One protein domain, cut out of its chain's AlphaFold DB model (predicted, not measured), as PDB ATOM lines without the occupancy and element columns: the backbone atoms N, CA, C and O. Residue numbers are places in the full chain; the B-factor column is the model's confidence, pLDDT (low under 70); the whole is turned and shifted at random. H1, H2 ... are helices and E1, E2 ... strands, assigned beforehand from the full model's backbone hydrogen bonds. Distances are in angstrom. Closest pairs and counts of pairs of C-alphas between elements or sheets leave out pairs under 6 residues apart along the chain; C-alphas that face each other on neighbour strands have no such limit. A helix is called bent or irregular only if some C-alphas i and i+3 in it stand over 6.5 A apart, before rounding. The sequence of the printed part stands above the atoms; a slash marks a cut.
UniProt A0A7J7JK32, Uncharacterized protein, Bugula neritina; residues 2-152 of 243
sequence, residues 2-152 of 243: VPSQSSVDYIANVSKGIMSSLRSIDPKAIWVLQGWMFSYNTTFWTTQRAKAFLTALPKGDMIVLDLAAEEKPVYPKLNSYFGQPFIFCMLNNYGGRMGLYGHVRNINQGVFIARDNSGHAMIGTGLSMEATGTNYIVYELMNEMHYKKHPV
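AT A GLANCE: This is residues 2 to 152 of the 243 residues of an uncharacterized protein of Bugula neritina (UniProt A0A7J7JK32). Four parallel strands make a strongly twisted, curled wall, E1 beside E2 beside E3 beside E4, with a pair of side-by-side helices toward each edge. H4 and H5 pack over the E3 and E4 part, while H1 and H3 keep to the E1 and E2 part, where H1 only grazes the sheet; the short H2 follows E1 closely. The printed part has 151 residues, with five named helices and four named strands in the order H1 E1 H2 H3 E2 E3 H4 E4 H5. The class is mixed, helices and strands, with 73 of the 151 residues in named elements, under half. The whole is compact, with a radius of gyration of the C-alphas of 16.2 A, and spans 44 by 32 by 31 A.

HOW THE PARTS SIT: H1, residues 8 to 23, touches H3, residues 47 to 54, with its residues 8 to 15 alone; the closest C-alphas are those of Ala 12 and Phe 53, 4.7 A apart. They run the same way at a shallow tilt of 21 degrees. E1, residues 31 to 34, is an edge strand, parallel to its neighbour E2, residues 62 to 66, at 19 degrees; N 33 and O 63 are 2.8 A apart, within hydrogen-bond range. H2, residues 36 to 40, is close to H3 but not clearly touching it, with the C-alphas of Phe 38 and Ala 50 closest at 7.2 A. E1, H2, H3 and E2 form a strand-helix-strand unit, two parallel neighbour strands with helices between, and its crossover is right-handed. E3, residues 86 to 90, is parallel to E2 at 27 degrees, with N 87 and O 64 at 2.8 A. E4, residues 122 to 127, is the other edge strand, parallel to E3 at 28 degrees, with N 126 and O 88 at 2.8 A. H4, residues 104 to 115, is on the sheet over E3 and E4, at a height over the sheet of 9.6 A; it runs along the strands, at 3 degrees to E3 on the local plane. E3, H4 and E4 form a second such unit, also right-handed. H5, residues 136 to 147, touches H4, closest at the C-alphas of Val 104 and Val 138, 6.1 A, the same way at a shallow tilt of 23 degrees. H5 lies over E4 at a height over the sheet of 9.1 A. H4 and H5 with the sheet make two layers, helices on one face of a sheet. H1 and H4 are apart, for instance. In H1, H2 and H3 every O i to N i+4 pair is within hydrogen-bond range; in H4 and in H5 6 of 8 are.

IN THESE COORDINATES: H1 begins at C-alpha 8 (84.655, 101.480, 62.038) and is 22.7 A long. E1, H2, H3 and E2 follow, E2 being 12.5 A long; E3 is 12.9 A long. H4 is 17.2 A long and only just irregular: C-alphas 108 and 111 are 6.6 A apart. E4, 14.7 A long, begins at C-alpha 122 (81.451, 80.365, 75.666). H5 is 17.8 A long and ends at C-alpha 147 (84.636, 67.838, 81.594).

THE WHOLE: The two C-alphas farthest apart are those of Ser 24 and Leu 100, 46.2 A. The printed part runs from 2 to 152 with no cut. Two links are long: residues 67 to 85 between E2 and E3, and residues 91 to 103 between E3 and H4, whose C-alphas lie 10 to 25 A from the mean of all C-alphas. The mean pLDDT of the printed part is 95.4, and no printed residue is under 70.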
ATOM      1  N   VAL A   2      98.924  95.913  61.651       87.19
ATOM      2  CA  VAL A   2      97.855  96.882  61.941       87.19
ATOM      3  C   VAL A   2      97.095  97.137  60.638       87.19
ATOM      4  O   VAL A   2      97.761  97.337  59.623       87.19
ATOM      5  N   PRO A   3      95.750  97.095  60.624       90.56
ATOM      6  CA  PRO A   3      94.985  97.472  59.441       90.56
ATOM      7  C   PRO A   3      95.353  98.881  58.956       90.56
ATOM      8  O   PRO A   3      95.644  99.764  59.763       90.56
ATOM      9  N   SER A   4      95.330  99.092  57.640       91.38
ATOM     10  CA  SER A   4      95.769 100.353  57.020       91.38
ATOM     11  C   SER A   4      94.865 101.543  57.348       91.38
ATOM     12  O   SER A   4      95.302 102.688  57.261       91.38
ATOM     13  N   GLN A   5      93.617 101.283  57.744       94.94
ATOM     14  CA  GLN A   5      92.664 102.294  58.185       94.94
ATOM     15  C   GLN A   5      92.001 101.881  59.497       94.94
ATOM     16  O   GLN A   5      91.914 100.703  59.841       94.94
ATOM     17  N   SER A   6      91.520 102.881  60.233       94.88
ATOM     18  CA  SER A   6      90.995 102.718  61.589       94.88
ATOM     19  C   SER A   6      89.530 103.149  61.742       94.88
ATOM     20  O   SER A   6      89.018 103.161  62.863       94.88
ATOM     21  N   SER A   7      88.839 103.491  60.647       97.75
ATOM     22  CA  SER A   7      87.405 103.786  60.686       97.75
ATOM     23  C   SER A   7      86.602 102.509  60.945       97.75
ATOM     24  O   SER A   7      86.962 101.418  60.499       97.75
ATOM     25  N   VAL A   8      85.502 102.631  61.689       97.81
ATOM     26  CA  VAL A   8      84.655 101.480  62.038       97.81
ATOM     27  C   VAL A   8      84.041 100.820  60.802       97.81
ATOM     28  O   VAL A   8      83.977  99.595  60.755       97.81
ATOM     29  N   ASP A   9      83.688 101.604  59.779       98.00
ATOM     30  CA  ASP A   9      83.123 101.092  58.526       98.00
ATOM     31  C   ASP A   9      84.144 100.279  57.736       98.00
ATOM     32  O   ASP A   9      83.833  99.190  57.253       98.00
ATOM     33  N   TYR A  10      85.390 100.758  57.658       98.00
ATOM     34  CA  TYR A  10      86.471 100.000  57.036       98.00
ATOM     35  C   TYR A  10      86.680  98.666  57.757       98.00
ATOM     36  O   TYR A  10      86.703  97.613  57.126       98.00
ATOM     37  N   ILE A  11      86.762  98.692  59.090       98.19
ATOM     38  CA  ILE A  11      86.969  97.494  59.911       98.19
ATOM     39  C   ILE A  11      85.809  96.497  59.776       98.19
ATOM     40  O   ILE A  11      86.046  95.292  59.657       98.19
ATOM     41  N   ALA A  12      84.565  96.974  59.735       98.31
ATOM     42  CA  ALA A  12      83.401  96.133  59.480       98.31
ATOM     43  C   ALA A  12      83.448  95.508  58.073       98.31
ATOM     44  O   ALA A  12      83.172  94.318  57.911       98.31
ATOM     45  N   ASN A  13      83.844  96.282  57.060       98.25
ATOM     46  CA  ASN A  13      83.967  95.804  55.682       98.25
ATOM     47  C   ASN A  13      85.091  94.778  55.507       98.25
ATOM     48  O   ASN A  13      84.922  93.843  54.729       98.25
ATOM     49  N   VAL A  14      86.191  94.883  56.259       97.50
ATOM     50  CA  VAL A  14      87.238  93.845  56.289       97.50
ATOM     51  C   VAL A  14      86.653  92.509  56.750       97.50
ATOM     52  O   VAL A  14      86.843  91.496  56.081       97.50
ATOM     53  N   SER A  15      85.896  92.504  57.851       97.62
ATOM     54  CA  SER A  15      85.258  91.291  58.382       97.62
ATOM     55  C   SER A  15      84.278  90.672  57.373       97.62
ATOM     56  O   SER A  15      84.356  89.478  57.072       97.62
ATOM     57  N   LYS A  16      83.422  91.500  56.753       98.44
ATOM     58  CA  LYS A  16      82.505  91.070  55.682       98.44
ATOM     59  C   LYS A  16      83.248  90.509  54.473       98.44
ATOM     60  O   LYS A  16      82.862  89.465  53.967       98.44
ATOM     61  N   GLY A  17      84.312  91.171  54.022       98.31
ATOM     62  CA  GLY A  17      85.103  90.745  52.867       98.31
ATOM     63  C   GLY A  17      85.767  89.384  53.073       98.31
ATOM     64  O   GLY A  17      85.731  88.543  52.173       98.31
ATOM     65  N   ILE A  18      86.308  89.137  54.273       97.81
ATOM     66  CA  ILE A  18      86.872  87.831  54.648       97.81
ATOM     67  C   ILE A  18      85.785  86.753  54.587       97.81
ATOM     68  O   ILE A  18      85.963  85.749  53.901       97.81
ATOM     69  N   MET A  19      84.639  86.972  55.238       98.31
ATOM     70  CA  MET A  19      83.549  85.992  55.254       98.31
ATOM     71  C   MET A  19      82.962  85.736  53.860       98.31
ATOM     72  O   MET A  19      82.740  84.585  53.495       98.31
ATOM     73  N   SER A  20      82.762  86.777  53.049       98.38
ATOM     74  CA  SER A  20      82.298  86.627  51.664       98.38
ATOM     75  C   SER A  20      83.264  85.794  50.822       98.38
ATOM     76  O   SER A  20      82.822  85.004  49.994       98.38
ATOM     77  N   SER A  21      84.573  85.929  51.055       98.44
ATOM     78  CA  SER A  21      85.595  85.133  50.364       98.44
ATOM     79  C   SER A  21      85.598  83.668  50.805       98.44
ATOM     80  O   SER A  21      85.817  82.790  49.981       98.44
ATOM     81  N   LEU A  22      85.330  83.379  52.082       98.19
ATOM     82  CA  LEU A  22      85.146  82.000  52.550       98.19
ATOM     83  C   LEU A  22      83.875  81.384  51.942       98.19
ATOM     84  O   LEU A  22      83.902  80.266  51.429       98.19
ATOM     85  N   ARG A  23      82.773  82.145  51.943       98.19
ATOM     86  CA  ARG A  23      81.455  81.693  51.477       98.19
ATOM     87  C   ARG A  23      81.297  81.580  49.971       98.19
ATOM     88  O   ARG A  23      80.382  80.896  49.524       98.19
ATOM     89  N   SER A  24      82.174  82.207  49.192       98.38
ATOM     90  CA  SER A  24      82.205  81.989  47.744       98.38
ATOM     91  C   SER A  24      82.629  80.561  47.382       98.38
ATOM     92  O   SER A  24      82.294  80.098  46.296       98.38
ATOM     93  N   ILE A  25      83.326  79.864  48.289       98.31
ATOM     94  CA  ILE A  25      83.767  78.475  48.123       98.31
ATOM     95  C   ILE A  25      82.930  77.519  48.979       98.31
ATOM     96  O   ILE A  25      82.449  76.510  48.470       98.31
ATOM     97  N   ASP A  26      82.728  77.835  50.260       98.38
ATOM     98  CA  ASP A  26      81.893  77.048  51.174       98.38
ATOM     99  C   ASP A  26      80.767  77.915  51.760       98.38
ATOM    100  O   ASP A  26      80.983  78.642  52.735       98.38
ATOM    101  N   PRO A  27      79.532  77.822  51.229       97.31
ATOM    102  CA  PRO A  27      78.393  78.595  51.722       97.31
ATOM    103  C   PRO A  27      78.084  78.401  53.215       97.31
ATOM    104  O   PRO A  27      77.416  79.247  53.810       97.31
ATOM    105  N   LYS A  28      78.553  77.306  53.831       97.62
ATOM    106  CA  LYS A  28      78.361  76.985  55.254       97.62
ATOM    107  C   LYS A  28      79.587  77.307  56.115       97.62
ATOM    108  O   LYS A  28      79.604  76.933  57.286       97.62
ATOM    109  N   ALA A  29      80.580  78.006  55.566       98.31
ATOM    110  CA  ALA A  29      81.801  78.340  56.280       98.31
ATOM    111  C   ALA A  29      81.515  79.056  57.611       98.31
ATOM    112  O   ALA A  29      80.730  80.008  57.673       98.31
ATOM    113  N   ILE A  30      82.221  78.611  58.652       98.06
ATOM    114  CA  ILE A  30      82.325  79.273  59.953       98.06
ATOM    115  C   ILE A  30      83.769  79.725  60.112       98.06
ATOM    116  O   ILE A  30      84.706  78.937  59.963       98.06
ATOM    117  N   TRP A  31      83.966  80.998  60.432       98.38
ATOM    118  CA  TRP A  31      85.303  81.541  60.602       98.38
ATOM    119  C   TRP A  31      85.804  81.349  62.034       98.38
ATOM    120  O   TRP A  31      85.307  81.972  62.970       98.38
ATOM    121  N   VAL A  32      86.850  80.539  62.201       98.44
ATOM    122  CA  VAL A  32      87.605  80.467  63.457       98.44
ATOM    123  C   VAL A  32      88.650  81.588  63.497       98.44
ATOM    124  O   VAL A  32      89.625  81.579  62.742       98.44
ATOM    125  N   LEU A  33      88.447  82.568  64.375       98.12
ATOM    126  CA  LEU A  33      89.296  83.749  64.535       98.12
ATOM    127  C   LEU A  33      90.190  83.615  65.770       98.12
ATOM    128  O   LEU A  33      89.693  83.481  66.884       98.12
ATOM    129  N   GLN A  34      91.506  83.781  65.619       98.00
ATOM    130  CA  GLN A  34      92.389  83.984  66.771       98.00
ATOM    131  C   GLN A  34      92.208  85.393  67.361       98.00
ATOM    132  O   GLN A  34      92.503  86.396  66.711       98.00
ATOM    133  N   GLY A  35      91.769  85.484  68.619       96.81
ATOM    134  CA  GLY A  35      91.465  86.745  69.305       96.81
ATOM    135  C   GLY A  35      92.679  87.540  69.804       96.81
ATOM    136  O   GLY A  35      92.504  88.612  70.381       96.81
ATOM    137  N   TRP A  36      93.911  87.061  69.578       96.44
ATOM    138  CA  TRP A  36      95.144  87.664  70.114       96.44
ATOM    139  C   TRP A  36      95.283  89.158  69.813       96.44
ATOM    140  O   TRP A  36      95.758  89.924  70.653       96.44
ATOM    141  N   MET A  37      94.824  89.603  68.641       95.19
ATOM    142  CA  MET A  37      94.915  91.006  68.236       95.19
ATOM    143  C   MET A  37      94.195  91.963  69.199       95.19
ATOM    144  O   MET A  37      94.685  93.069  69.428       95.19
ATOM    145  N   PHE A  38      93.096  91.515  69.818       96.62
ATOM    146  CA  PHE A  38      92.334  92.283  70.804       96.62
ATOM    147  C   PHE A  38      93.051  92.398  72.161       96.62
ATOM    148  O   PHE A  38      92.731  93.287  72.946       96.62
ATOM    149  N   SER A  39      94.024  91.522  72.435       94.19
ATOM    150  CA  SER A  39      94.861  91.556  73.643       94.19
ATOM    151  C   SER A  39      96.185  92.292  73.406       94.19
ATOM    152  O   SER A  39      96.609  93.102  74.227       94.19
ATOM    153  N   TYR A  40      96.828  92.045  72.260       92.25
ATOM    154  CA  TYR A  40      98.179  92.520  71.954       92.25
ATOM    155  C   TYR A  40      98.254  94.004  71.584       92.25
ATOM    156  O   TYR A  40      99.178  94.694  72.006       92.25
ATOM    157  N   ASN A  41      97.310  94.508  70.787       93.25
ATOM    158  CA  ASN A  41      97.338  95.888  70.302       93.25
ATOM    159  C   ASN A  41      96.047  96.611  70.675       93.25
ATOM    160  O   ASN A  41      95.225  96.912  69.813       93.25
ATOM    161  N   THR A  42      95.865  96.882  71.965       92.62
ATOM    162  CA  THR A  42      94.672  97.552  72.508       92.62
ATOM    163  C   THR A  42      94.568  99.022  72.100       92.62
ATOM    164  O   THR A  42      93.467  99.566  72.055       92.62
ATOM    165  N   THR A  43      95.685  99.665  71.734       94.31
ATOM    166  CA  THR A  43      95.691 101.025  71.173       94.31
ATOM    167  C   THR A  43      94.949 101.065  69.840       94.31
ATOM    168  O   THR A  43      94.106 101.936  69.611       94.31
ATOM    169  N   PHE A  44      95.217 100.097  68.957       96.06
ATOM    170  CA  PHE A  44      94.430  99.945  67.743       96.06
ATOM    171  C   PHE A  44      93.089  99.276  68.044       96.06
ATOM    172  O   PHE A  44      92.056  99.835  67.731       96.06
ATOM    173  N   TRP A  45      93.023  98.120  68.680       96.81
ATOM    174  CA  TRP A  45      91.764  97.411  68.910       96.81
ATOM    175  C   TRP A  45      90.991  97.940  70.122       96.81
ATOM    176  O   TRP A  45      90.886  97.288  71.158       96.81
ATOM    177  N   THR A  46      90.400  99.126  69.965       96.88
ATOM    178  CA  THR A  46      89.434  99.679  70.921       96.88
ATOM    179  C   THR A  46      88.151  98.853  70.931       96.88
ATOM    180  O   THR A  46      87.813  98.198  69.941       96.88
ATOM    181  N   THR A  47      87.368  98.948  72.009       97.25
ATOM    182  CA  THR A  47      86.064  98.273  72.124       97.25
ATOM    183  C   THR A  47      85.143  98.586  70.943       97.25
ATOM    184  O   THR A  47      84.479  97.688  70.435       97.25
ATOM    185  N   GLN A  48      85.134  99.831  70.452       97.81
ATOM    186  CA  GLN A  48      84.309 100.233  69.308       97.81
ATOM    187  C   GLN A  48      84.747  99.547  68.005       97.81
ATOM    188  O   GLN A  48      83.898  99.066  67.255       97.81
ATOM    189  N   ARG A  49      86.059  99.453  67.745       97.69
ATOM    190  CA  ARG A  49      86.586  98.766  66.554       97.69
ATOM    191  C   ARG A  49      86.432  97.254  66.647       97.69
ATOM    192  O   ARG A  49      86.036  96.633  65.668       97.69
ATOM    193  N   ALA A  50      86.674  96.671  67.820       97.75
ATOM    194  CA  ALA A  50      86.413  95.256  68.061       97.75
ATOM    195  C   ALA A  50      84.928  94.925  67.852       97.75
ATOM    196  O   ALA A  50      84.612  93.961  67.163       97.75
ATOM    197  N   LYS A  51      84.017  95.767  68.359       98.19
ATOM    198  CA  LYS A  51      82.575  95.628  68.124       98.19
ATOM    199  C   LYS A  51      82.251  95.682  66.636       98.19
ATOM    200  O   LYS A  51      81.646  94.745  66.136       98.19
ATOM    201  N   ALA A  52      82.712  96.714  65.927       98.38
ATOM    202  CA  ALA A  52      82.484  96.854  64.489       98.38
ATOM    203  C   ALA A  52      82.964  95.628  63.695       98.38
ATOM    204  O   ALA A  52      82.260  95.163  62.809       98.38
ATOM    205  N   PHE A  53      84.125  95.070  64.043       98.19
ATOM    206  CA  PHE A  53      84.670  93.876  63.398       98.19
ATOM    207  C   PHE A  53      83.850  92.608  63.677       98.19
ATOM    208  O   PHE A  53      83.514  91.867  62.753       98.19
ATOM    209  N   LEU A  54      83.526  92.359  64.949       98.00
ATOM    210  CA  LEU A  54      82.877  91.127  65.410       98.00
ATOM    211  C   LEU A  54      81.384  91.087  65.065       98.00
ATOM    212  O   LEU A  54      80.856  90.028  64.732       98.00
ATOM    213  N   THR A  55      80.698  92.232  65.123       97.75
ATOM    214  CA  THR A  55      79.254  92.332  64.845       97.75
ATOM    215  C   THR A  55      78.943  92.679  63.390       97.75
ATOM    216  O   THR A  55      77.781  92.880  63.051       97.75
ATOM    217  N   ALA A  56      79.957  92.782  62.524       98.19
ATOM    218  CA  ALA A  56      79.752  92.921  61.081       98.19
ATOM    219  C   ALA A  56      79.192  91.646  60.434       98.19
ATOM    220  O   ALA A  56      78.648  91.717  59.331       98.19
ATOM    221  N   LEU A  57      79.333  90.506  61.117       97.75
ATOM    222  CA  LEU A  57      78.797  89.210  60.724       97.75
ATOM    223  C   LEU A  57      77.662  88.799  61.676       97.75
ATOM    224  O   LEU A  57      77.696  89.171  62.856       97.75
ATOM    225  N   PRO A  58      76.679  88.016  61.200       97.00
ATOM    226  CA  PRO A  58      75.709  87.347  62.059       97.00
ATOM    227  C   PRO A  58      76.370  86.554  63.197       97.00
ATOM    228  O   PRO A  58      77.501  86.073  63.081       97.00
ATOM    229  N   LYS A  59      75.654  86.404  64.316       96.50
ATOM    230  CA  LYS A  59      76.117  85.562  65.427       96.50
ATOM    231  C   LYS A  59      76.169  84.101  64.983       96.50
ATOM    232  O   LYS A  59      75.198  83.614  64.416       96.50
ATOM    233  N   GLY A  60      77.273  83.416  65.274       95.38
ATOM    234  CA  GLY A  60      77.480  82.009  64.899       95.38
ATOM    235  C   GLY A  60      78.262  81.804  63.600       95.38
ATOM    236  O   GLY A  60      78.806  80.726  63.388       95.38
ATOM    237  N   ASP A  61      78.419  82.854  62.789       97.19
ATOM    238  CA  ASP A  61      79.276  82.822  61.595       97.19
ATOM    239  C   ASP A  61      80.772  82.897  61.949       97.19
ATOM    240  O   ASP A  61      81.639  82.644  61.112       97.19
ATOM    241  N   MET A  62      81.083  83.254  63.197       97.88
ATOM    242  CA  MET A  62      82.435  83.366  63.725       97.88
ATOM    243  C   MET A  62      82.545  82.653  65.072       97.88
ATOM    244  O   MET A  62      81.670  82.795  65.924       97.88
ATOM    245  N   ILE A  63      83.655  81.950  65.286       98.56
ATOM    246  CA  ILE A  63      84.072  81.436  66.592       98.56
ATOM    247  C   ILE A  63      85.388  82.113  66.963       98.56
ATOM    248  O   ILE A  63      86.385  81.980  66.252       98.56
ATOM    249  N   VAL A  64      85.412  82.839  68.079       98.56
ATOM    250  CA  VAL A  64      86.619  83.520  68.557       98.56
ATOM    251  C   VAL A  64      87.402  82.614  69.502       98.56
ATOM    252  O   VAL A  64      86.874  82.117  70.491       98.56
ATOM    253  N   LEU A  65      88.688  82.416  69.245       98.81
ATOM    254  CA  LEU A  65      89.606  81.788  70.188       98.81
ATOM    255  C   LEU A  65      90.147  82.875  71.125       98.81
ATOM    256  O   LEU A  65      90.957  83.705  70.698       98.81
ATOM    257  N   ASP A  66      89.713  82.883  72.388       98.19
ATOM    258  CA  ASP A  66      90.304  83.735  73.426       98.19
ATOM    259  C   ASP A  66      91.662  83.141  73.809       98.19
ATOM    260  O   ASP A  66      91.761  82.242  74.641       98.19
ATOM    261  N   LEU A  67      92.687  83.554  73.061       97.69
ATOM    262  CA  LEU A  67      93.853  82.714  72.788       97.69
ATOM    263  C   LEU A  67      94.720  82.414  74.015       97.69
ATOM    264  O   LEU A  67      95.390  81.390  74.017       97.69
ATOM    265  N   ALA A  68      94.712  83.292  75.016       96.69
ATOM    266  CA  ALA A  68      95.493  83.182  76.248       96.69
ATOM    267  C   ALA A  68      94.612  83.521  77.455       96.69
ATOM    268  O   ALA A  68      94.947  84.388  78.265       96.69
ATOM    269  N   ALA A  69      93.421  82.925  77.517       97.12
ATOM    270  CA  ALA A  69      92.390  83.294  78.476       97.12
ATOM    271  C   ALA A  69      92.754  82.948  79.930       97.12
ATOM    272  O   ALA A  69      92.207  83.551  80.853       97.12
ATOM    273  N   GLU A  70      93.702  82.033  80.153       95.25
ATOM    274  CA  GLU A  70      94.245  81.726  81.478       95.25
ATOM    275  C   GLU A  70      95.085  82.873  82.058       95.25
ATOM    276  O   GLU A  70      95.121  83.063  83.273       95.25
ATOM    277  N   GLU A  71      95.751  83.644  81.193       93.31
ATOM    278  CA  GLU A  71      96.663  84.728  81.580       93.31
ATOM    279  C   GLU A  71      96.025  86.110  81.359       93.31
ATOM    280  O   GLU A  71      96.111  86.999  82.208       93.31
ATOM    281  N   LYS A  72      95.402  86.314  80.194       94.19
ATOM    282  CA  LYS A  72      94.906  87.603  79.691       94.19
ATOM    283  C   LYS A  72      93.537  87.442  79.015       94.19
ATOM    284  O   LYS A  72      93.436  87.680  77.809       94.19
ATOM    285  N   PRO A  73      92.475  87.109  79.770       95.69
ATOM    286  CA  PRO A  73      91.142  86.945  79.201       95.69
ATOM    287  C   PRO A  73      90.643  88.249  78.568       95.69
ATOM    288  O   PRO A  73      90.692  89.329  79.175       95.69
ATOM    289  N   VAL A  74      90.143  88.155  77.336       96.94
ATOM    290  CA  VAL A  74      89.590  89.291  76.584       96.94
ATOM    291  C   VAL A  74      88.064  89.291  76.622       96.94
ATOM    292  O   VAL A  74      87.463  90.370  76.632       96.94
ATOM    293  N   TYR A  75      87.428  88.120  76.726       96.62
ATOM    294  CA  TYR A  75      85.972  87.981  76.753       96.62
ATOM    295  C   TYR A  75      85.254  88.935  77.735       96.62
ATOM    296  O   TYR A  75      84.227  89.485  77.328       96.62
ATOM    297  N   PRO A  76      85.749  89.243  78.961       95.00
ATOM    298  CA  PRO A  76      85.038  90.152  79.863       95.00
ATOM    299  C   PRO A  76      85.037  91.590  79.331       95.00
ATOM    300  O   PRO A  76      84.042  92.301  79.441       95.00
ATOM    301  N   LYS A  77      86.137  92.011  78.694       94.44
ATOM    302  CA  LYS A  77      86.326  93.373  78.166       94.44
ATOM    303  C   LYS A  77      85.448  93.650  76.949       94.44
ATOM    304  O   LYS A  77      85.088  94.797  76.696       94.44
ATOM    305  N   LEU A  78      85.119  92.605  76.193       95.44
ATOM    306  CA  LEU A  78      84.295  92.682  74.987       95.44
ATOM    307  C   LEU A  78      82.879  92.141  75.204       95.44
ATOM    308  O   LEU A  78      82.212  91.787  74.237       95.44
ATOM    309  N   ASN A  79      82.418  92.068  76.459       94.69
ATOM    310  CA  ASN A  79      81.085  91.580  76.815       94.69
ATOM    311  C   ASN A  79      80.748  90.235  76.134       94.69
ATOM    312  O   ASN A  79      79.779  90.124  75.383       94.69
ATOM    313  N   SER A  80      81.614  89.236  76.334       96.06
ATOM    314  CA  SER A  80      81.586  87.935  75.644       96.06
ATOM    315  C   SER A  80      81.604  88.067  74.121       96.06
ATOM    316  O   SER A  80      80.732  87.539  73.434       96.06
ATOM    317  N   TYR A  81      82.563  88.837  73.596       97.19
ATOM    318  CA  TYR A  81      82.710  89.107  72.157       97.19
ATOM    319  C   TYR A  81      81.413  89.599  71.494       97.19
ATOM    320  O   TYR A  81      81.091  89.241  70.363       97.19
ATOM    321  N   PHE A  82      80.646  90.418  72.222       96.19
ATOM    322  CA  PHE A  82      79.347  90.956  71.804       96.19
ATOM    323  C   PHE A  82      78.330  89.872  71.393       96.19
ATOM    324  O   PHE A  82      77.414  90.116  70.601       96.19
ATOM    325  N   GLY A  83      78.476  88.672  71.961       95.25
ATOM    326  CA  GLY A  83      77.631  87.510  71.714       95.25
ATOM    327  C   GLY A  83      78.067  86.632  70.541       95.25
ATOM    328  O   GLY A  83      77.302  85.741  70.184       95.25
ATOM    329  N   GLN A  84      79.236  86.866  69.932       97.31
ATOM    330  CA  GLN A  84      79.843  85.851  69.069       97.31
ATOM    331  C   GLN A  84      80.328  84.669  69.922       97.31
ATOM    332  O   GLN A  84      80.910  84.906  70.987       97.31
ATOM    333  N   PRO A  85      80.120  83.414  69.479       98.00
ATOM    334  CA  PRO A  85      80.661  82.253  70.166       98.00
ATOM    335  C   PRO A  85      82.173  82.351  70.367       98.00
ATOM    336  O   PRO A  85      82.900  82.795  69.474       98.00
ATOM    337  N   PHE A  86      82.667  81.903  71.518       98.50
ATOM    338  CA  PHE A  86      84.100  81.863  71.783       98.50
ATOM    339  C   PHE A  86      84.542  80.604  72.529       98.50
ATOM    340  O   PHE A  86      83.758  79.938  73.206       98.50
ATOM    341  N   ILE A  87      85.828  80.290  72.400       98.69
ATOM    342  CA  ILE A  87      86.504  79.193  73.090       98.69
ATOM    343  C   ILE A  87      87.521  79.800  74.059       98.69
ATOM    344  O   ILE A  87      88.333  80.637  73.664       98.69
ATOM    345  N   PHE A  88      87.475  79.380  75.324       98.31
ATOM    346  CA  PHE A  88      88.492  79.722  76.322       98.31
ATOM    347  C   PHE A  88      89.745  78.892  76.039       98.31
ATOM    348  O   PHE A  88      89.746  77.684  76.285       98.31
ATOM    349  N   CYS A  89      90.805  79.504  75.515       98.38
ATOM    350  CA  CYS A  89      92.039  78.786  75.221       98.38
ATOM    351  C   CYS A  89      93.098  79.024  76.295       98.38
ATOM    352  O   CYS A  89      93.203  80.117  76.847       98.38
ATOM    353  N   MET A  90      93.903  77.994  76.544       97.56
ATOM    354  CA  MET A  90      95.117  78.092  77.340       97.56
ATOM    355  C   MET A  90      96.344  78.117  76.427       97.56
ATOM    356  O   MET A  90      96.620  77.124  75.740       97.56
ATOM    357  N   LEU A  91      97.093  79.222  76.465       95.94
ATOM    358  CA  LEU A  91      98.308  79.402  75.669       95.94
ATOM    359  C   LEU A  91      99.502  78.729  76.344       95.94
ATOM    360  O   LEU A  91     100.111  77.834  75.768       95.94
ATOM    361  N   ASN A  92      99.790  79.104  77.592       94.69
ATOM    362  CA  ASN A  92     100.833  78.601  78.493       94.69
ATOM    363  C   ASN A  92     102.294  78.654  77.990       94.69
ATOM    364  O   ASN A  92     103.179  79.056  78.743       94.69
ATOM    365  N   ASN A  93     102.592  78.243  76.756       93.44
ATOM    366  CA  ASN A  93     103.938  78.217  76.196       93.44
ATOM    367  C   ASN A  93     104.097  79.215  75.045       93.44
ATOM    368  O   ASN A  93     103.320  79.200  74.092       93.44
ATOM    369  N   TYR A  94     105.160  80.017  75.137       90.81
ATOM    370  CA  TYR A  94     105.582  80.977  74.123       90.81
ATOM    371  C   TYR A  94     106.971  80.586  73.598       90.81
ATOM    372  O   TYR A  94     107.933  80.496  74.370       90.81
ATOM    373  N   GLY A  95     107.089  80.371  72.292       88.81
ATOM    374  CA  GLY A  95     108.334  80.128  71.571       88.81
ATOM    375  C   GLY A  95     109.063  78.837  71.935       88.81
ATOM    376  O   GLY A  95     110.278  78.782  71.767       88.81
ATOM    377  N   GLY A  96     108.383  77.834  72.498       88.75
ATOM    378  CA  GLY A  96     109.026  76.581  72.906       88.75
ATOM    379  C   GLY A  96     109.968  76.714  74.091       88.75
ATOM    380  O   GLY A  96     110.793  75.833  74.321       88.75
ATOM    381  N   ARG A  97     109.861  77.804  74.858       86.19
ATOM    382  CA  ARG A  97     110.729  78.023  76.014       86.19
ATOM    383  C   ARG A  97     110.474  76.967  77.083       86.19
ATOM    384  O   ARG A  97     109.323  76.648  77.400       86.19
ATOM    385  N   MET A  98     111.572  76.443  77.614       85.06
ATOM    386  CA  MET A  98     111.585  75.556  78.771       85.06
ATOM    387  C   MET A  98     111.418  76.375  80.061       85.06
ATOM    388  O   MET A  98     111.333  77.604  80.014       85.06
ATOM    389  N   GLY A  99     111.320  75.678  81.191       84.75
ATOM    390  CA  GLY A  99     111.109  76.275  82.508       84.75
ATOM    391  C   GLY A  99     109.756  75.906  83.115       84.75
ATOM    392  O   GLY A  99     108.766  75.658  82.412       84.75
ATOM    393  N   LEU A 100     109.722  75.845  84.446       87.44
ATOM    394  CA  LEU A 100     108.499  75.587  85.202       87.44
ATOM    395  C   LEU A 100     107.617  76.831  85.187       87.44
ATOM    396  O   LEU A 100     108.002  77.892  85.682       87.44
ATOM    397  N   TYR A 101     106.423  76.690  84.627       89.69
ATOM    398  CA  TYR A 101     105.462  77.778  84.543       89.69
ATOM    399  C   TYR A 101     104.052  77.241  84.319       89.69
ATOM    400  O   TYR A 101     103.853  76.243  83.621       89.69
ATOM    401  N   GLY A 102     103.078  77.922  84.915       92.12
ATOM    402  CA  GLY A 102     101.665  77.705  84.659       92.12
ATOM    403  C   GLY A 102     100.788  78.654  85.462       92.12
ATOM    404  O   GLY A 102     101.257  79.327  86.377       92.12
ATOM    405  N   HIS A 103      99.501  78.658  85.116       93.69
ATOM    406  CA  HIS A 103      98.444  79.432  85.772       93.69
ATOM    407  C   HIS A 103      97.366  78.507  86.342       93.69
ATOM    408  O   HIS A 103      96.180  78.653  86.048       93.69
ATOM    409  N   VAL A 104      97.752  77.500  87.134       95.31
ATOM    410  CA  VAL A 104      96.827  76.406  87.505       95.31
ATOM    411  C   VAL A 104      95.597  76.899  88.267       95.31
ATOM    412  O   VAL A 104      94.502  76.371  88.090       95.31
ATOM    413  N   ARG A 105      95.745  77.962  89.067       94.50
ATOM    414  CA  ARG A 105      94.631  78.585  89.796       94.50
ATOM    415  C   ARG A 105      93.663  79.288  88.840       94.50
ATOM    416  O   ARG A 105      92.455  79.103  88.969       94.50
ATOM    417  N   ASN A 106      94.181  80.024  87.854       95.44
ATOM    418  CA  ASN A 106      93.351  80.708  86.861       95.44
ATOM    419  C   ASN A 106      92.680  79.719  85.912       95.44
ATOM    420  O   ASN A 106      91.550  79.953  85.517       95.44
ATOM    421  N   ILE A 107      93.326  78.605  85.574       96.56
ATOM    422  CA  ILE A 107      92.703  77.532  84.791       96.56
ATOM    423  C   ILE A 107      91.533  76.928  85.574       96.56
ATOM    424  O   ILE A 107      90.415  76.860  85.068       96.56
ATOM    425  N   ASN A 108      91.779  76.553  86.835       96.81
ATOM    426  CA  ASN A 108      90.789  75.899  87.690       96.81
ATOM    427  C   ASN A 108      89.563  76.781  87.990       96.81
ATOM    428  O   ASN A 108      88.496  76.257  88.270       96.81
ATOM    429  N   GLN A 109      89.693  78.108  87.950       96.31
ATOM    430  CA  GLN A 109      88.584  79.043  88.196       96.31
ATOM    431  C   GLN A 109      88.027  79.646  86.899       96.31
ATOM    432  O   GLN A 109      86.819  79.669  86.669       96.31
ATOM    433  N   GLY A 110      88.912  80.122  86.026       96.19
ATOM    434  CA  GLY A 110      88.602  80.933  84.852       96.19
ATOM    435  C   GLY A 110      87.722  80.231  83.826       96.19
ATOM    436  O   GLY A 110      86.848  80.879  83.258       96.19
ATOM    437  N   VAL A 111      87.870  78.914  83.650       96.88
ATOM    438  CA  VAL A 111      86.991  78.126  82.767       96.88
ATOM    439  C   VAL A 111      85.524  78.241  83.195       96.88
ATOM    440  O   VAL A 111      84.645  78.389  82.349       96.88
ATOM    441  N   PHE A 112      85.251  78.209  84.499       96.69
ATOM    442  CA  PHE A 112      83.892  78.276  85.039       96.69
ATOM    443  C   PHE A 112      83.365  79.708  85.045       96.69
ATOM    444  O   PHE A 112      82.242  79.942  84.617       96.69
ATOM    445  N   ILE A 113      84.210  80.682  85.399       96.06
ATOM    446  CA  ILE A 113      83.860  82.109  85.311       96.06
ATOM    447  C   ILE A 113      83.490  82.495  83.870       96.06
ATOM    448  O   ILE A 113      82.547  83.250  83.652       96.06
ATOM    449  N   ALA A 114      84.221  81.993  82.873       96.19
ATOM    450  CA  ALA A 114      83.927  82.256  81.468       96.19
ATOM    451  C   ALA A 114      82.630  81.576  81.003       96.19
ATOM    452  O   ALA A 114      81.867  82.175  80.244       96.19
ATOM    453  N   ARG A 115      82.361  80.357  81.488       94.38
ATOM    454  CA  ARG A 115      81.148  79.582  81.189       94.38
ATOM    455  C   ARG A 115      79.889  80.238  81.757       94.38
ATOM    456  O   ARG A 115      78.881  80.339  81.059       94.38
ATOM    457  N   ASP A 116      79.979  80.724  82.990       92.06
ATOM    458  CA  ASP A 116      78.864  81.322  83.731       92.06
ATOM    459  C   ASP A 116      78.695  82.824  83.438       92.06
ATOM    460  O   ASP A 116      77.833  83.488  84.016       92.06
ATOM    461  N   ASN A 117      79.506  83.387  82.536       88.44
ATOM    462  CA  ASN A 117      79.429  84.800  82.191       88.44
ATOM    463  C   ASN A 117      78.084  85.154  81.532       88.44
ATOM    464  O   ASN A 117      77.551  84.389  80.732       88.44
ATOM    465  N   SER A 118      77.596  86.372  81.776       73.75
ATOM    466  CA  SER A 118      76.256  86.858  81.396       73.75
ATOM    467  C   SER A 118      75.919  86.779  79.903       73.75
ATOM    468  O   SER A 118      74.749  86.790  79.529       73.75
ATOM    469  N   GLY A 119      76.930  86.710  79.033       73.88
ATOM    470  CA  GLY A 119      76.733  86.551  77.594       73.88
ATOM    471  C   GLY A 119      76.485  85.110  77.141       73.88
ATOM    472  O   GLY A 119      76.074  84.930  75.999       73.88
ATOM    473  N   HIS A 120      76.779  84.110  77.985       81.88
ATOM    474  CA  HIS A 120      76.698  82.665  77.713       81.88
ATOM    475  C   HIS A 120      77.203  82.244  76.317       81.88
ATOM    476  O   HIS A 120      76.716  81.288  75.722       81.88
ATOM    477  N   ALA A 121      78.189  82.971  75.781       94.62
ATOM    478  CA  ALA A 121      78.716  82.753  74.435       94.62
ATOM    479  C   ALA A 121      79.940  81.823  74.424       94.62
ATOM    480  O   ALA A 121      80.489  81.536  73.363       94.62
ATOM    481  N   MET A 122      80.393  81.362  75.593       97.38
ATOM    482  CA  MET A 122      81.451  80.365  75.666       97.38
ATOM    483  C   MET A 122      80.897  79.017  75.204       97.38
ATOM    484  O   MET A 122      79.970  78.488  75.809       97.38
ATOM    485  N   ILE A 123      81.495  78.446  74.162       97.12
ATOM    486  CA  ILE A 123      81.066  77.166  73.578       97.12
ATOM    487  C   ILE A 123      82.088  76.040  73.766       97.12
ATOM    488  O   ILE A 123      81.839  74.909  73.360       97.12
ATOM    489  N   GLY A 124      83.239  76.322  74.377       97.06
ATOM    490  CA  GLY A 124      84.250  75.300  74.622       97.06
ATOM    491  C   GLY A 124      85.509  75.816  75.301       97.06
ATOM    492  O   GLY A 124      85.675  77.013  75.539       97.06
ATOM    493  N   THR A 125      86.411  74.883  75.583       98.25
ATOM    494  CA  THR A 125      87.780  75.138  76.045       98.25
ATOM    495  C   THR A 125      88.780  74.636  75.003       98.25
ATOM    496  O   THR A 125      88.456  73.748  74.217       98.25
ATOM    497  N   GLY A 126      89.985  75.201  74.976       97.69
ATOM    498  CA  GLY A 126      90.997  74.876  73.976       97.69
ATOM    499  C   GLY A 126      92.430  74.975  74.489       97.69
ATOM    500  O   GLY A 126      92.708  75.550  75.542       97.69
ATOM    501  N   LEU A 127      93.343  74.412  73.704       97.56
ATOM    502  CA  LEU A 127      94.785  74.469  73.904       97.56
ATOM    503  C   LEU A 127      95.409  75.177  72.698       97.56
ATOM    504  O   LEU A 127      95.123  74.807  71.562       97.56
ATOM    505  N   SER A 128      96.222  76.201  72.937       97.12
ATOM    506  CA  SER A 128      96.726  77.110  71.892       97.12
ATOM    507  C   SER A 128      98.237  77.340  71.958       97.12
ATOM    508  O   SER A 128      98.729  78.287  71.356       97.12
ATOM    509  N   MET A 129      98.965  76.485  72.677       95.50
ATOM    510  CA  MET A 129     100.407  76.598  72.899       95.50
ATOM    511  C   MET A 129     101.225  76.752  71.613       95.50
ATOM    512  O   MET A 129     100.967  76.086  70.612       95.50
ATOM    513  N   GLU A 130     102.282  77.568  71.668       95.81
ATOM    514  CA  GLU A 130     103.233  77.682  70.554       95.81
ATOM    515  C   GLU A 130     104.135  76.439  70.434       95.81
ATOM    516  O   GLU A 130     104.657  76.153  69.359       95.81
ATOM    517  N   ALA A 131     104.301  75.679  71.524       93.62
ATOM    518  CA  ALA A 131     104.975  74.384  71.526       93.62
ATOM    519  C   ALA A 131     104.485  73.469  72.657       93.62
ATOM    520  O   ALA A 131     104.003  73.920  73.699       93.62
ATOM    521  N   THR A 132     104.680  72.166  72.471       90.94
ATOM    522  CA  THR A 132     104.341  71.112  73.438       90.94
ATOM    523  C   THR A 132     105.589  70.514  74.092       90.94
ATOM    524  O   THR A 132     106.714  70.800  73.700       90.94
ATOM    525  N   GLY A 133     105.397  69.613  75.060       87.75
ATOM    526  CA  GLY A 133     106.491  68.829  75.646       87.75
ATOM    527  C   GLY A 133     107.045  69.384  76.957       87.75
ATOM    528  O   GLY A 133     108.008  68.834  77.480       87.75
ATOM    529  N   THR A 134     106.422  70.413  77.533       88.44
ATOM    530  CA  THR A 134     106.743  70.990  78.854       88.44
ATOM    531  C   THR A 134     105.539  70.906  79.797       88.44
ATOM    532  O   THR A 134     104.464  70.515  79.365       88.44
ATOM    533  N   ASN A 135     105.715  71.213  81.090       92.31
ATOM    534  CA  ASN A 135     104.641  71.554  82.044       92.31
ATOM    535  C   ASN A 135     103.357  70.685  82.009       92.31
ATOM    536  O   ASN A 135     102.251  71.213  82.086       92.31
ATOM    537  N   TYR A 136     103.496  69.354  81.922       92.81
ATOM    538  CA  TYR A 136     102.385  68.409  81.698       92.81
ATOM    539  C   TYR A 136     101.192  68.573  82.651       92.81
ATOM    540  O   TYR A 136     100.052  68.494  82.203       92.81
ATOM    541  N   ILE A 137     101.449  68.873  83.930       93.81
ATOM    542  CA  ILE A 137     100.406  69.107  84.941       93.81
ATOM    543  C   ILE A 137      99.406  70.192  84.512       93.81
ATOM    544  O   ILE A 137      98.211  70.072  84.762       93.81
ATOM    545  N   VAL A 138      99.884  71.239  83.835       95.62
ATOM    546  CA  VAL A 138      99.072  72.392  83.434       95.62
ATOM    547  C   VAL A 138      98.102  71.987  82.323       95.62
ATOM    548  O   VAL A 138      96.922  72.330  82.363       95.62
ATOM    549  N   TYR A 139      98.584  71.197  81.362       96.31
ATOM    550  CA  TYR A 139      97.773  70.681  80.258       96.31
ATOM    551  C   TYR A 139      96.784  69.610  80.717       96.31
ATOM    552  O   TYR A 139      95.648  69.598  80.247       96.31
ATOM    553  N   GLU A 140      97.178  68.734  81.644       96.44
ATOM    554  CA  GLU A 140      96.267  67.739  82.221       96.44
ATOM    555  C   GLU A 140      95.125  68.424  82.980       96.44
ATOM    556  O   GLU A 140      93.959  68.124  82.727       96.44
ATOM    557  N   LEU A 141      95.440  69.429  83.807       97.31
ATOM    558  CA  LEU A 141      94.430  70.214  84.513       97.31
ATOM    559  C   LEU A 141      93.457  70.895  83.543       97.31
ATOM    560  O   LEU A 141      92.245  70.773  83.707       97.31
ATOM    561  N   MET A 142      93.969  71.587  82.521       97.56
ATOM    562  CA  MET A 142      93.136  72.299  81.546       97.56
ATOM    563  C   MET A 142      92.201  71.356  80.777       97.56
ATOM    564  O   MET A 142      91.021  71.665  80.599       97.56
ATOM    565  N   ASN A 143      92.699  70.188  80.365       97.12
ATOM    566  CA  ASN A 143      91.875  69.170  79.717       97.12
ATOM    567  C   ASN A 143      90.802  68.615  80.660       97.12
ATOM    568  O   ASN A 143      89.660  68.436  80.244       97.12
ATOM    569  N   GLU A 144      91.118  68.383  81.936       97.06
ATOM    570  CA  GLU A 144      90.111  67.949  82.908       97.06
ATOM    571  C   GLU A 144      89.024  69.015  83.131       97.06
ATOM    572  O   GLU A 144      87.845  68.664  83.226       97.06
ATOM    573  N   MET A 145      89.374  70.308  83.156       96.94
ATOM    574  CA  MET A 145      88.404  71.396  83.375       96.94
ATOM    575  C   MET A 145      87.328  71.471  82.284       96.94
ATOM    576  O   MET A 145      86.224  71.955  82.545       96.94
ATOM    577  N   HIS A 146      87.602  70.934  81.091       94.62
ATOM    578  CA  HIS A 146      86.600  70.767  80.040       94.62
ATOM    579  C   HIS A 146      85.395  69.939  80.518       94.62
ATOM    580  O   HIS A 146      84.249  70.330  80.315       94.62
ATOM    581  N   TYR A 147      85.654  68.817  81.196       95.56
ATOM    582  CA  TYR A 147      84.636  67.838  81.594       95.56
ATOM    583  C   TYR A 147      84.017  68.119  82.967       95.56
ATOM    584  O   TYR A 147      82.962  67.578  83.308       95.56
ATOM    585  N   LYS A 148      84.673  68.935  83.793       96.38
ATOM    586  CA  LYS A 148      84.179  69.268  85.129       96.38
ATOM    587  C   LYS A 148      83.039  70.287  85.054       96.38
ATOM    588  O   LYS A 148      83.010  71.177  84.202       96.38
ATOM    589  N   LYS A 149      82.099  70.177  85.997       94.69
ATOM    590  CA  LYS A 149      81.008  71.153  86.188       94.69
ATOM    591  C   LYS A 149      81.402  72.316  87.101       94.69
ATOM    592  O   LYS A 149      80.886  73.408  86.913       94.69
ATOM    593  N   HIS A 150      82.338  72.084  88.021       96.50
ATOM    594  CA  HIS A 150      82.831  73.063  88.991       96.50
ATOM    595  C   HIS A 150      84.355  72.930  89.169       96.50
ATOM    596  O   HIS A 150      84.890  71.855  88.862       96.50
ATOM    597  N   PRO A 151      85.037  73.975  89.685       97.50
ATOM    598  CA  PRO A 151      86.448  73.910  90.055       97.50
ATOM    599  C   PRO A 151      86.757  72.709  90.950       97.50
ATOM    600  O   PRO A 151      85.957  72.339  91.811       97.50
ATOM    601  N   VAL A 152      87.939  72.119  90.787       97.50
ATOM    602  CA  VAL A 152      88.420  71.061  91.686       97.50
ATOM    603  C   VAL A 152      89.063  71.654  92.938       97.50
ATOM    604  O   VAL A 152      89.592  72.771  92.920       97.50
TER     605      VAL A 152